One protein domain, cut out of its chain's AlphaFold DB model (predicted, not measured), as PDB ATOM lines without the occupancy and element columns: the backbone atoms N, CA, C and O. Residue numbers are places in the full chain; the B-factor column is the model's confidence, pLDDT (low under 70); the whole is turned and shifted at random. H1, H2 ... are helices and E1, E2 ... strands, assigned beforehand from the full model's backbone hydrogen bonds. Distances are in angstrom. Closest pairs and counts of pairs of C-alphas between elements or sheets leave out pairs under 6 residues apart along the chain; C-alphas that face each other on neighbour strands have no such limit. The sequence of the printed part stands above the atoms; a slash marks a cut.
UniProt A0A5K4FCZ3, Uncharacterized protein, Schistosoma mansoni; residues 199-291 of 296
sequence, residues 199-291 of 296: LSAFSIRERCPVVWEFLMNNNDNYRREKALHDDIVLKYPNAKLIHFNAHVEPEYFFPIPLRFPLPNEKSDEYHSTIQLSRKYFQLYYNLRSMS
ATOM      1  N   LEU A 199     -28.884   1.967   6.806       91.21
ATOM      2  CA  LEU A 199     -29.637   2.473   7.958       91.21
ATOM      3  C   LEU A 199     -28.794   2.642   9.231       91.21
ATOM      4  O   LEU A 199     -29.337   2.759  10.329       91.21
ATOM      5  N   SER A 200     -27.466   2.686   9.105       88.00
ATOM      6  CA  SER A 200     -26.578   3.000  10.228       88.00
ATOM      7  C   SER A 200     -26.830   4.416  10.770       88.00
ATOM      8  O   SER A 200     -27.249   5.312  10.035       88.00
ATOM      9  N   ALA A 201     -26.528   4.638  12.056       81.69
ATOM     10  CA  ALA A 201     -26.857   5.870  12.788       81.69
ATOM     11  C   ALA A 201     -26.343   7.173  12.145       81.69
ATOM     12  O   ALA A 201     -26.919   8.234  12.361       81.69
ATOM     13  N   PHE A 202     -25.274   7.096  11.353       85.27
ATOM     14  CA  PHE A 202     -24.648   8.251  10.711       85.27
ATOM     15  C   PHE A 202     -24.823   8.259   9.185       85.27
ATOM     16  O   PHE A 202     -24.177   9.050   8.500       85.27
ATOM     17  N   SER A 203     -25.677   7.391   8.632       89.43
ATOM     18  CA  SER A 203     -26.001   7.419   7.201       89.43
ATOM     19  C   SER A 203     -26.788   8.683   6.854       89.43
ATOM     20  O   SER A 203     -27.796   8.995   7.492       89.43
ATOM     21  N   ILE A 204     -26.327   9.407   5.834       88.91
ATOM     22  CA  ILE A 204     -26.939  10.657   5.374       88.91
ATOM     23  C   ILE A 204     -27.907  10.362   4.229       88.91
ATOM     24  O   ILE A 204     -27.485   9.941   3.149       88.91
ATOM     25  N   ARG A 205     -29.199  10.641   4.446       88.24
ATOM     26  CA  ARG A 205     -30.277  10.391   3.473       88.24
ATOM     27  C   ARG A 205     -30.067  11.127   2.141       88.24
ATOM     28  O   ARG A 205     -30.402  10.603   1.085       88.24
ATOM     29  N   GLU A 206     -29.447  12.305   2.168       90.58
ATOM     30  CA  GLU A 206     -29.172  13.147   0.997       90.58
ATOM     31  C   GLU A 206     -28.208  12.472   0.004       90.58
ATOM     32  O   GLU A 206     -28.183  12.833  -1.171       90.58
ATOM     33  N   ARG A 207     -27.422  11.477   0.444       91.45
ATOM     34  CA  ARG A 207     -26.512  10.720  -0.436       91.45
ATOM     35  C   ARG A 207     -27.242   9.715  -1.324       91.45
ATOM     36  O   ARG A 207     -26.704   9.334  -2.359       91.45
ATOM     37  N   CYS A 208     -28.439   9.283  -0.934       94.73
ATOM     38  CA  CYS A 208     -29.305   8.470  -1.780       94.73
ATOM     39  C   CYS A 208     -30.785   8.760  -1.480       94.73
ATOM     40  O   CYS A 208     -31.423   8.009  -0.739       94.73
ATOM     41  N   PRO A 209     -31.346   9.841  -2.051       93.52
ATOM     42  CA  PRO A 209     -32.743  10.199  -1.851       93.52
ATOM     43  C   PRO A 209     -33.658   9.123  -2.444       93.52
ATOM     44  O   PRO A 209     -33.706   8.939  -3.662       93.52
ATOM     45  N   VAL A 210     -34.375   8.400  -1.583       93.24
ATOM     46  CA  VAL A 210     -35.283   7.318  -1.980       93.24
ATOM     47  C   VAL A 210     -36.600   7.374  -1.223       93.24
ATOM     48  O   VAL A 210     -36.671   7.766  -0.058       93.24
ATOM     49  N   VAL A 211     -37.647   6.892  -1.875       91.18
ATOM     50  CA  VAL A 211     -38.858   6.436  -1.190       91.18
ATOM     51  C   VAL A 211     -38.772   4.928  -1.009       91.18
ATOM     52  O   VAL A 211     -37.968   4.262  -1.655       91.18
ATOM     53  N   TRP A 212     -39.576   4.367  -0.113       87.80
ATOM     54  CA  TRP A 212     -39.645   2.920   0.043       87.80
ATOM     55  C   TRP A 212     -41.090   2.467   0.153       87.80
ATOM     56  O   TRP A 212     -41.708   2.585   1.210       87.80
ATOM     57  N   GLU A 213     -41.634   1.991  -0.958       82.14
ATOM     58  CA  GLU A 213     -42.968   1.411  -1.051       82.14
ATOM     59  C   GLU A 213     -42.870  -0.107  -1.200       82.14
ATOM     60  O   GLU A 213     -42.142  -0.611  -2.062       82.14
ATOM     61  N   PHE A 214     -43.640  -0.817  -0.378       74.38
ATOM     62  CA  PHE A 214     -43.843  -2.259  -0.454       74.38
ATOM     63  C   PHE A 214     -45.306  -2.601  -0.160       74.38
ATOM     64  O   PHE A 214     -46.051  -1.819   0.434       74.38
ATOM     65  N   LEU A 215     -45.727  -3.777  -0.618       66.65
ATOM     66  CA  LEU A 215     -47.066  -4.302  -0.383       66.65
ATOM     67  C   LEU A 215     -47.082  -5.116   0.908       66.65
ATOM     68  O   LEU A 215     -46.298  -6.049   1.056       66.65
ATOM     69  N   MET A 216     -48.018  -4.800   1.800       64.09
ATOM     70  CA  MET A 216     -48.290  -5.594   2.996       64.09
ATOM     71  C   MET A 216     -49.603  -6.345   2.815       64.09
ATOM     72  O   MET A 216     -50.589  -5.770   2.348       64.09
ATOM     73  N   ASN A 217     -49.622  -7.624   3.186       58.55
ATOM     74  CA  ASN A 217     -50.870  -8.366   3.302       58.55
ATOM     75  C   ASN A 217     -51.470  -8.089   4.685       58.55
ATOM     76  O   ASN A 217     -50.957  -8.586   5.684       58.55
ATOM     77  N   ASN A 218     -52.538  -7.298   4.738       54.37
ATOM     78  CA  ASN A 218     -53.366  -7.167   5.930       54.37
ATOM     79  C   ASN A 218     -54.732  -7.783   5.611       54.37
ATOM     80  O   ASN A 218     -55.513  -7.175   4.882       54.37
ATOM     81  N   ASN A 219     -54.989  -8.980   6.152       53.89
ATOM     82  CA  ASN A 219     -56.275  -9.693   6.146       53.89
ATOM     83  C   ASN A 219     -57.097  -9.520   4.851       53.89
ATOM     84  O   ASN A 219     -58.100  -8.805   4.821       53.89
ATOM     85  N   ASP A 220     -56.639 -10.188   3.791       52.70
ATOM     86  CA  ASP A 220     -57.285 -10.349   2.476       52.70
ATOM     87  C   ASP A 220     -57.359  -9.108   1.580       52.70
ATOM     88  O   ASP A 220     -57.813  -9.197   0.439       52.70
ATOM     89  N   ASN A 221     -56.825  -7.967   2.017       50.41
ATOM     90  CA  ASN A 221     -56.654  -6.807   1.151       50.41
ATOM     91  C   ASN A 221     -55.188  -6.377   1.121       50.41
ATOM     92  O   ASN A 221     -54.665  -5.816   2.085       50.41
ATOM     93  N   TYR A 222     -54.537  -6.562  -0.032       51.01
ATOM     94  CA  TYR A 222     -53.291  -5.868  -0.351       51.01
ATOM     95  C   TYR A 222     -53.576  -4.366  -0.443       51.01
ATOM     96  O   TYR A 222     -53.786  -3.812  -1.523       51.01
ATOM     97  N   ARG A 223     -53.596  -3.669   0.692       48.06
ATOM     98  CA  ARG A 223     -53.475  -2.217   0.670       48.06
ATOM     99  C   ARG A 223     -52.014  -1.915   0.374       48.06
ATOM    100  O   ARG A 223     -51.141  -2.218   1.186       48.06
ATOM    101  N   ARG A 224     -51.738  -1.282  -0.777       51.24
ATOM    102  CA  ARG A 224     -50.558  -0.413  -0.848       51.24
ATOM    103  C   ARG A 224     -50.702   0.521   0.332       51.24
ATOM    104  O   ARG A 224     -51.713   1.216   0.438       51.24
ATOM    105  N   GLU A 225     -49.722   0.522   1.217       52.58
ATOM    106  CA  GLU A 225     -49.536   1.646   2.112       52.58
ATOM    107  C   GLU A 225     -49.145   2.818   1.203       52.58
ATOM    108  O   GLU A 225     -47.969   3.108   1.009       52.58
ATOM    109  N   LYS A 226     -50.137   3.409   0.516       53.06
ATOM    110  CA  LYS A 226     -49.975   4.552  -0.382       53.06
ATOM    111  C   LYS A 226     -49.814   5.776   0.512       53.06
ATOM    112  O   LYS A 226     -50.699   6.615   0.616       53.06
ATOM    113  N   ALA A 227     -48.732   5.762   1.284       58.29
ATOM    114  CA  ALA A 227     -48.385   6.800   2.236       58.29
ATOM    115  C   ALA A 227     -47.838   8.038   1.520       58.29
ATOM    116  O   ALA A 227     -47.824   9.111   2.112       58.29
ATOM    117  N   LEU A 228     -47.400   7.891   0.262       66.52
ATOM    118  CA  LEU A 228     -46.850   8.979  -0.530       66.52
ATOM    119  C   LEU A 228     -47.751   9.338  -1.706       66.52
ATOM    120  O   LEU A 228     -48.433   8.505  -2.306       66.52
ATOM    121  N   HIS A 229     -47.725  10.628  -2.003       69.54
ATOM    122  CA  HIS A 229     -48.416  11.246  -3.115       69.54
ATOM    123  C   HIS A 229     -47.733  10.837  -4.441       69.54
ATOM    124  O   HIS A 229     -46.511  10.669  -4.480       69.54
ATOM    125  N   ASP A 230     -48.500  10.613  -5.518       72.54
ATOM    126  CA  ASP A 230     -47.975  10.021  -6.769       72.54
ATOM    127  C   ASP A 230     -46.832  10.856  -7.387       72.54
ATOM    128  O   ASP A 230     -45.895  10.312  -7.970       72.54
ATOM    129  N   ASP A 231     -46.866  12.176  -7.207       76.36
ATOM    130  CA  ASP A 231     -45.821  13.119  -7.614       76.36
ATOM    131  C   ASP A 231     -44.478  12.869  -6.912       76.36
ATOM    132  O   ASP A 231     -43.420  13.000  -7.532       76.36
ATOM    133  N   ILE A 232     -44.500  12.432  -5.654       75.29
ATOM    134  CA  ILE A 232     -43.294  12.121  -4.883       75.29
ATOM    135  C   ILE A 232     -42.675  10.803  -5.356       75.29
ATOM    136  O   ILE A 232     -41.460  10.722  -5.556       75.29
ATOM    137  N   VAL A 233     -43.510   9.784  -5.578       75.10
ATOM    138  CA  VAL A 233     -43.076   8.465  -6.071       75.10
ATOM    139  C   VAL A 233     -42.450   8.572  -7.463       75.10
ATOM    140  O   VAL A 233     -41.514   7.846  -7.785       75.10
ATOM    141  N   LEU A 234     -42.929   9.506  -8.288       79.07
ATOM    142  CA  LEU A 234     -42.339   9.800  -9.595       79.07
ATOM    143  C   LEU A 234     -41.030  10.595  -9.497       79.07
ATOM    144  O   LEU A 234     -40.180  10.482 -10.381       79.07
ATOM    145  N   LYS A 235     -40.854  11.391  -8.437       86.30
ATOM    146  CA  LYS A 235     -39.677  12.245  -8.242       86.30
ATOM    147  C   LYS A 235     -38.472  11.488  -7.683       86.30
ATOM    148  O   LYS A 235     -37.342  11.810  -8.048       86.30
ATOM    149  N   TYR A 236     -38.693  10.505  -6.812       89.97
ATOM    150  CA  TYR A 236     -37.617   9.772  -6.142       89.97
ATOM    151  C   TYR A 236     -37.675   8.273  -6.442       89.97
ATOM    152  O   TYR A 236     -38.752   7.679  -6.437       89.97
ATOM    153  N   PRO A 237     -36.528   7.611  -6.670       91.97
ATOM    154  CA  PRO A 237     -36.514   6.181  -6.922       91.97
ATOM    155  C   PRO A 237     -36.994   5.393  -5.699       91.97
ATOM    156  O   PRO A 237     -36.635   5.699  -4.560       91.97
ATOM    157  N   ASN A 238     -37.748   4.322  -5.953       91.86
ATOM    158  CA  ASN A 238     -38.075   3.351  -4.918       91.86
ATOM    159  C   ASN A 238     -36.812   2.572  -4.520       91.86
ATOM    160  O   ASN A 238     -36.061   2.094  -5.383       91.86
ATOM    161  N   ALA A 239     -36.577   2.450  -3.220       94.37
ATOM    162  CA  ALA A 239     -35.497   1.663  -2.669       94.37
ATOM    163  C   ALA A 239     -35.698   0.188  -3.032       94.37
ATOM    164  O   ALA A 239     -36.762  -0.394  -2.796       94.37
ATOM    165  N   LYS A 240     -34.659  -0.404  -3.625       94.20
ATOM    166  CA  LYS A 240     -34.670  -1.788  -4.104       94.20
ATOM    167  C   LYS A 240     -34.131  -2.755  -3.069       94.20
ATOM    168  O   LYS A 240     -34.543  -3.907  -3.049       94.20
ATOM    169  N   LEU A 241     -33.219  -2.300  -2.217       93.64
ATOM    170  CA  LEU A 241     -32.726  -3.085  -1.096       93.64
ATOM    171  C   LEU A 241     -32.313  -2.163   0.047       93.64
ATOM    172  O   LEU A 241     -31.625  -1.156  -0.149       93.64
ATOM    173  N   ILE A 242     -32.780  -2.529   1.235       92.82
ATOM    174  CA  ILE A 242     -32.510  -1.837   2.489       92.82
ATOM    175  C   ILE A 242     -31.564  -2.693   3.318       92.82
ATOM    176  O   ILE A 242     -31.867  -3.851   3.588       92.82
ATOM    177  N   HIS A 243     -30.431  -2.126   3.702       93.06
ATOM    178  CA  HIS A 243     -29.389  -2.752   4.496       93.06
ATOM    179  C   HIS A 243     -29.394  -2.148   5.897       93.06
ATOM    180  O   HIS A 243     -29.051  -0.979   6.104       93.06
ATOM    181  N   PHE A 244     -29.797  -2.955   6.872       88.50
ATOM    182  CA  PHE A 244     -29.900  -2.553   8.265       88.50
ATOM    183  C   PHE A 244     -28.555  -2.693   8.989       88.50
ATOM    184  O   PHE A 244     -28.418  -3.416   9.965       88.50
ATOM    185  N   ASN A 245     -27.552  -1.944   8.531       85.14
ATOM    186  CA  ASN A 245     -26.196  -1.940   9.091       85.14
ATOM    187  C   ASN A 245     -26.064  -1.133  10.402       85.14
ATOM    188  O   ASN A 245     -25.089  -0.401  10.599       85.14
ATOM    189  N   ALA A 246     -27.056  -1.214  11.288       79.45
ATOM    190  CA  ALA A 246     -27.049  -0.561  12.594       79.45
ATOM    191  C   ALA A 246     -26.696  -1.558  13.709       79.45
ATOM    192  O   ALA A 246     -26.978  -2.744  13.614       79.45
ATOM    193  N   HIS A 247     -26.123  -1.068  14.811       71.74
ATOM    194  CA  HIS A 247     -25.685  -1.926  15.921       71.74
ATOM    195  C   HIS A 247     -26.820  -2.647  16.666       71.74
ATOM    196  O   HIS A 247     -26.559  -3.638  17.342       71.74
ATOM    197  N   VAL A 248     -28.049  -2.131  16.598       75.34
ATOM    198  CA  VAL A 248     -29.206  -2.685  17.313       75.34
ATOM    199  C   VAL A 248     -30.158  -3.314  16.305       75.34
ATOM    200  O   VAL A 248     -31.092  -2.666  15.835       75.34
ATOM    201  N   GLU A 249     -29.882  -4.568  15.960       76.89
ATOM    202  CA  GLU A 249     -30.668  -5.360  15.009       76.89
ATOM    203  C   GLU A 249     -32.094  -5.658  15.539       76.89
ATOM    204  O   GLU A 249     -32.292  -5.745  16.759       76.89
ATOM    205  N   PRO A 250     -33.111  -5.834  14.671       76.14
ATOM    206  CA  PRO A 250     -34.483  -6.152  15.091       76.14
ATOM    207  C   PRO A 250     -34.606  -7.387  15.995       76.14
ATOM    208  O   PRO A 250     -35.526  -7.465  16.816       76.14
ATOM    209  N   GLU A 251     -33.675  -8.330  15.845       80.33
ATOM    210  CA  GLU A 251     -33.484  -9.555  16.619       80.33
ATOM    211  C   GLU A 251     -33.407  -9.281  18.124       80.33
ATOM    212  O   GLU A 251     -33.959 -10.055  18.907       80.33
ATOM    213  N   TYR A 252     -32.797  -8.160  18.533       79.64
ATOM    214  CA  TYR A 252     -32.631  -7.788  19.944       79.64
ATOM    215  C   TYR A 252     -33.952  -7.555  20.677       79.64
ATOM    216  O   TYR A 252     -34.006  -7.692  21.897       79.64
ATOM    217  N   PHE A 253     -35.014  -7.200  19.956       78.83
ATOM    218  CA  PHE A 253     -36.313  -6.902  20.555       78.83
ATOM    219  C   PHE A 253     -37.261  -8.107  20.542       78.83
ATOM    220  O   PHE A 253     -38.363  -8.027  21.074       78.83
ATOM    221  N   PHE A 254     -36.880  -9.254  19.972       71.95
ATOM    222  CA  PHE A 254     -37.772 -10.417  19.989       71.95
ATOM    223  C   PHE A 254     -38.018 -10.958  21.408       71.95
ATOM    224  O   PHE A 254     -37.094 -10.992  22.219       71.95
ATOM    225  N   PRO A 255     -39.244 -11.446  21.706       74.51
ATOM    226  CA  PRO A 255     -40.394 -11.613  20.808       74.51
ATOM    227  C   PRO A 255     -41.331 -10.395  20.717       74.51
ATOM    228  O   PRO A 255     -42.398 -10.509  20.121       74.51
ATOM    229  N   ILE A 256     -40.974  -9.255  21.319       75.62
ATOM    230  CA  ILE A 256     -41.830  -8.067  21.437       75.62
ATOM    231  C   ILE A 256     -41.303  -6.968  20.499       75.62
ATOM    232  O   ILE A 256     -40.387  -6.240  20.875       75.62
ATOM    233  N   PRO A 257     -41.887  -6.794  19.297       73.69
ATOM    234  CA  PRO A 257     -41.468  -5.766  18.352       73.69
ATOM    235  C   PRO A 257     -41.300  -4.392  18.998       73.69
ATOM    236  O   PRO A 257     -42.210  -3.912  19.685       73.69
ATOM    237  N   LEU A 258     -40.175  -3.728  18.722       72.09
ATOM    238  CA  LEU A 258     -40.009  -2.330  19.098       72.09
ATOM    239  C   LEU A 258     -41.095  -1.502  18.393       72.09
ATOM    240  O   LEU A 258     -41.136  -1.419  17.164       72.09
ATOM    241  N   ARG A 259     -42.002  -0.897  19.171       67.59
ATOM    242  CA  ARG A 259     -43.024   0.006  18.632       67.59
ATOM    243  C   ARG A 259     -42.418   1.381  18.432       67.59
ATOM    244  O   ARG A 259     -42.086   2.067  19.394       67.59
ATOM    245  N   PHE A 260     -42.330   1.802  17.182       65.58
ATOM    246  CA  PHE A 260     -41.950   3.166  16.868       65.58
ATOM    247  C   PHE A 260     -43.193   4.066  16.817       65.58
ATOM    248  O   PHE A 260     -44.180   3.683  16.187       65.58
ATOM    249  N   PRO A 261     -43.174   5.260  17.435       59.77
ATOM    250  CA  PRO A 261     -44.260   6.221  17.271       59.77
ATOM    251  C   PRO A 261     -44.389   6.636  15.798       59.77
ATOM    252  O   PRO A 261     -43.379   6.771  15.105       59.77
ATOM    253  N   LEU A 262     -45.620   6.839  15.314       59.76
ATOM    254  CA  LEU A 262     -45.861   7.366  13.968       59.76
ATOM    255  C   LEU A 262     -45.216   8.757  13.847       59.76
ATOM    256  O   LEU A 262     -45.299   9.548  14.791       59.76
ATOM    257  N   PRO A 263     -44.521   9.067  12.741       54.73
ATOM    258  CA  PRO A 263     -43.923  10.379  12.583       54.73
ATOM    259  C   PRO A 263     -45.016  11.450  12.452       54.73
ATOM    260  O   PRO A 263     -45.950  11.287  11.678       54.73
ATOM    261  N   ASN A 264     -44.821  12.585  13.129       55.79
ATOM    262  CA  ASN A 264     -45.423  13.868  12.734       55.79
ATOM    263  C   ASN A 264     -44.649  14.517  11.560       55.79
ATOM    264  O   ASN A 264     -44.850  15.690  11.256       55.79
ATOM    265  N   GLU A 265     -43.699  13.801  10.951       56.75
ATOM    266  CA  GLU A 265     -42.817  14.338   9.911       56.75
ATOM    267  C   GLU A 265     -43.599  14.560   8.614       56.75
ATOM    268  O   GLU A 265     -44.302  13.664   8.143       56.75
ATOM    269  N   LYS A 266     -43.458  15.765   8.047       56.00
ATOM    270  CA  LYS A 266     -44.064  16.162   6.771       56.00
ATOM    271  C   LYS A 266     -43.673  15.163   5.679       56.00
ATOM    272  O   LYS A 266     -42.491  14.891   5.483       56.00
ATOM    273  N   SER A 267     -44.669  14.633   4.978       60.94
ATOM    274  CA  SER A 267     -44.547  13.572   3.971       60.94
ATOM    275  C   SER A 267     -43.916  14.005   2.645       60.94
ATOM    276  O   SER A 267     -43.953  13.243   1.687       60.94
ATOM    277  N   ASP A 268     -43.372  15.217   2.548       60.61
ATOM    278  CA  ASP A 268     -43.380  15.948   1.274       60.61
ATOM    279  C   ASP A 268     -42.088  15.789   0.444       60.61
ATOM    280  O   ASP A 268     -41.895  16.466  -0.564       60.61
ATOM    281  N   GLU A 269     -41.186  14.883   0.836       78.58
ATOM    282  CA  GLU A 269     -39.950  14.602   0.092       78.58
ATOM    283  C   GLU A 269     -39.674  13.090  -0.014       78.58
ATOM    284  O   GLU A 269     -40.525  12.309  -0.406       78.58
ATOM    285  N   TYR A 270     -38.458  12.659   0.300       86.11
ATOM    286  CA  TYR A 270     -38.004  11.276   0.338       86.11
ATOM    287  C   TYR A 270     -37.828  10.847   1.795       86.11
ATOM    288  O   TYR A 270     -37.708  11.684   2.697       86.11
ATOM    289  N   HIS A 271     -37.807   9.538   2.042       87.29
ATOM    290  CA  HIS A 271     -37.823   9.042   3.411       87.29
ATOM    291  C   HIS A 271     -36.549   9.404   4.184       87.29
ATOM    292  O   HIS A 271     -35.429   9.283   3.682       87.29
ATOM    293  N   SER A 272     -36.720   9.805   5.443       86.06
ATOM    294  CA  SER A 272     -35.633   9.910   6.413       86.06
ATOM    295  C   SER A 272     -35.107   8.522   6.801       86.06
ATOM    296  O   SER A 272     -35.816   7.517   6.701       86.06
ATOM    297  N   THR A 273     -33.874   8.449   7.316       85.87
ATOM    298  CA  THR A 273     -33.301   7.199   7.854       85.87
ATOM    299  C   THR A 273     -34.193   6.608   8.954       85.87
ATOM    300  O   THR A 273     -34.343   5.393   9.046       85.87
ATOM    301  N   ILE A 274     -34.860   7.453   9.752       83.44
ATOM    302  CA  ILE A 274     -35.811   7.022  10.788       83.44
ATOM    303  C   ILE A 274     -37.057   6.396  10.154       83.44
ATOM    304  O   ILE A 274     -37.481   5.323  10.584       83.44
ATOM    305  N   GLN A 275     -37.640   7.031   9.133       85.57
ATOM    306  CA  GLN A 275     -38.791   6.483   8.411       85.57
ATOM    307  C   GLN A 275     -38.446   5.134   7.768       85.57
ATOM    308  O   GLN A 275     -39.178   4.166   7.968       85.57
ATOM    309  N   LEU A 276     -37.307   5.028   7.079       88.60
ATOM    310  CA  LEU A 276     -36.853   3.771   6.477       88.60
ATOM    311  C   LEU A 276     -36.623   2.677   7.526       88.60
ATOM    312  O   LEU A 276     -37.107   1.564   7.343       88.60
ATOM    313  N   SER A 277     -35.973   2.994   8.650       87.25
ATOM    314  CA  SER A 277     -35.792   2.053   9.763       87.25
ATOM    315  C   SER A 277     -37.123   1.558  10.315       87.25
ATOM    316  O   SER A 277     -37.308   0.361  10.493       87.25
ATOM    317  N   ARG A 278     -38.113   2.431  10.514       82.64
ATOM    318  CA  ARG A 278     -39.448   2.010  10.976       82.64
ATOM    319  C   ARG A 278     -40.103   1.030  10.016       82.64
ATOM    320  O   ARG A 278     -40.567  -0.031  10.436       82.64
ATOM    321  N   LYS A 279     -40.094   1.371   8.727       85.00
ATOM    322  CA  LYS A 279     -40.630   0.510   7.674       85.00
ATOM    323  C   LYS A 279     -39.868  -0.817   7.592       85.00
ATOM    324  O   LYS A 279     -40.487  -1.852   7.363       85.00
ATOM    325  N   TYR A 280     -38.562  -0.808   7.871       87.37
ATOM    326  CA  TYR A 280     -37.725  -2.007   7.900       87.37
ATOM    327  C   TYR A 280     -38.169  -2.949   9.008       87.37
ATOM    328  O   TYR A 280     -38.454  -4.108   8.733       87.37
ATOM    329  N   PHE A 281     -38.317  -2.448  10.237       85.04
ATOM    330  CA  PHE A 281     -38.812  -3.253  11.354       85.04
ATOM    331  C   PHE A 281     -40.222  -3.785  11.078       85.04
ATOM    332  O   PHE A 281     -40.484  -4.964  11.307       85.04
ATOM    333  N   GLN A 282     -41.122  -2.955  10.540       81.95
ATOM    334  CA  GLN A 282     -42.473  -3.384  10.183       81.95
ATOM    335  C   GLN A 282     -42.449  -4.542   9.180       81.95
ATOM    336  O   GLN A 282     -43.095  -5.561   9.418       81.95
ATOM    337  N   LEU A 283     -41.706  -4.420   8.079       81.74
ATOM    338  CA  LEU A 283     -41.610  -5.490   7.088       81.74
ATOM    339  C   LEU A 283     -40.907  -6.726   7.665       81.74
ATOM    340  O   LEU A 283     -41.419  -7.833   7.526       81.74
ATOM    341  N   TYR A 284     -39.792  -6.539   8.373       84.22
ATOM    342  CA  TYR A 284     -39.029  -7.611   9.011       84.22
ATOM    343  C   TYR A 284     -39.916  -8.462   9.931       84.22
ATOM    344  O   TYR A 284     -39.955  -9.685   9.797       84.22
ATOM    345  N   TYR A 285     -40.663  -7.840  10.853       81.85
ATOM    346  CA  TYR A 285     -41.497  -8.581  11.804       81.85
ATOM    347  C   TYR A 285     -42.645  -9.321  11.123       81.85
ATOM    348  O   TYR A 285     -42.985 -10.424  11.548       81.85
ATOM    349  N   ASN A 286     -43.205  -8.752  10.054       78.49
ATOM    350  CA  ASN A 286     -44.236  -9.422   9.266       78.49
ATOM    351  C   ASN A 286     -43.671 -10.615   8.486       78.49
ATOM    352  O   ASN A 286     -44.259 -11.690   8.513       78.49
ATOM    353  N   LEU A 287     -42.493 -10.489   7.871       79.23
ATOM    354  CA  LEU A 287     -41.827 -11.624   7.223       79.23
ATOM    355  C   LEU A 287     -41.440 -12.715   8.231       79.23
ATOM    356  O   LEU A 287     -41.543 -13.901   7.929       79.23
ATOM    357  N   ARG A 288     -41.027 -12.334   9.445       78.66
ATOM    358  CA  ARG A 288     -40.676 -13.279  10.515       78.66
ATOM    359  C   ARG A 288     -41.892 -14.028  11.070       78.66
ATOM    360  O   ARG A 288     -41.738 -15.164  11.513       78.66
ATOM    361  N   SER A 289     -43.070 -13.399  11.089       78.57
ATOM    362  CA  SER A 289     -44.314 -14.022  11.559       78.57
ATOM    363  C   SER A 289     -44.976 -14.915  10.505       78.57
ATOM    364  O   SER A 289     -45.810 -15.751  10.856       78.57
ATOM    365  N   MET A 290     -44.591 -14.787   9.229       73.58
ATOM    366  CA  MET A 290     -45.071 -15.661   8.161       73.58
ATOM    367  C   MET A 290     -44.638 -17.114   8.377       73.58
ATOM    368  O   MET A 290     -43.504 -17.424   8.751       73.58
ATOM    369  N   SER A 291     -45.555 -18.037   8.079       76.99
ATOM    370  CA  SER A 291     -45.245 -19.465   8.048       76.99
ATOM    371  C   SER A 291     -44.138 -19.739   7.034       76.99
ATOM    372  O   SER A 291     -44.191 -19.267   5.899       76.99
TER     373      SER A 291
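AT A GLANCE: This is residues 199 to 291 of the 296 residues of an uncharacterized protein of Schistosoma mansoni (UniProt A0A5K4FCZ3). One long helix, H3, lies near the middle, and long loops run past it on several sides. A small two-strand hairpin, E1 and E2, lies off to one side, while the short helices H1 and H2 lie toward opposite ends of the domain and the short strand E3 lies beside H3. The printed part has 93 residues, with three named strands and three named helices in the order E1, E2, H1, E3, H2, H3; the one sheet has the order E1 - E2 and is antiparallel. The class is mixed, helices and strands, with 38 residues, under half, in named elements. The whole is compact, with a radius of gyration of the C-alphas of 13.7 A and spans of 37 by 37 by 25 A.

IN THESE COORDINATES: Residues 199 to 214 come first and hold no named element. E1 is residues 215 to 218, 9.4 A long, with C-alpha 215 at (-47.066, -4.302, -0.383). E2 is residues 221 to 224, 9.1 A long. H1 is residues 230 to 235, 8.7 A long. E3 is residues 241 to 243, and H2 is residues 250 to 253. Residues 254 to 272 again hold no named element. H3 is residues 273 to 289, 24.2 A long, from C-alpha 273 at (-33.301, 7.199, 7.854) to C-alpha 289 at (-44.314, -14.022, 11.559).

HOW THE PARTS SIT: E1 and E2 are a hairpin, antiparallel at 145 degrees between their directions; C-alphas 217 and 222 face each other at 5.0 A. N 221 and O 218 are within hydrogen-bond range at 3.2 A. The closest C-alphas of E1 and H3 are those of Met 216 and Leu 283, 7.8 A apart. E2 and H3 are apart. H1 touches no helix, and it is apart from E1, E3, H2 and H3. E3 pairs with no named strand; its closest C-alpha to H3 is that of Ile 242, 7.5 A from that of Tyr 280. H2 and H3 are close but not clearly touching, with the C-alphas of Pro 250 and Phe 281 closest at 6.4 A. In H1 and H3 every O i to N i+4 pair is within hydrogen-bond range; H2 is too short for such a pair, and its one O i to N i+3 pair is within range.

THE WHOLE: The two C-alphas farthest apart are those of Phe 202 and Asp 220, at 38.5 A. The printed part has no cut. The link from H2 to H3, 19 residues, is long; the link from E3 to H2 is short, and the other three are tight. The mean pLDDT of the printed part is 76.7, and the residues under 70 are 215 to 229 and 259 to 268.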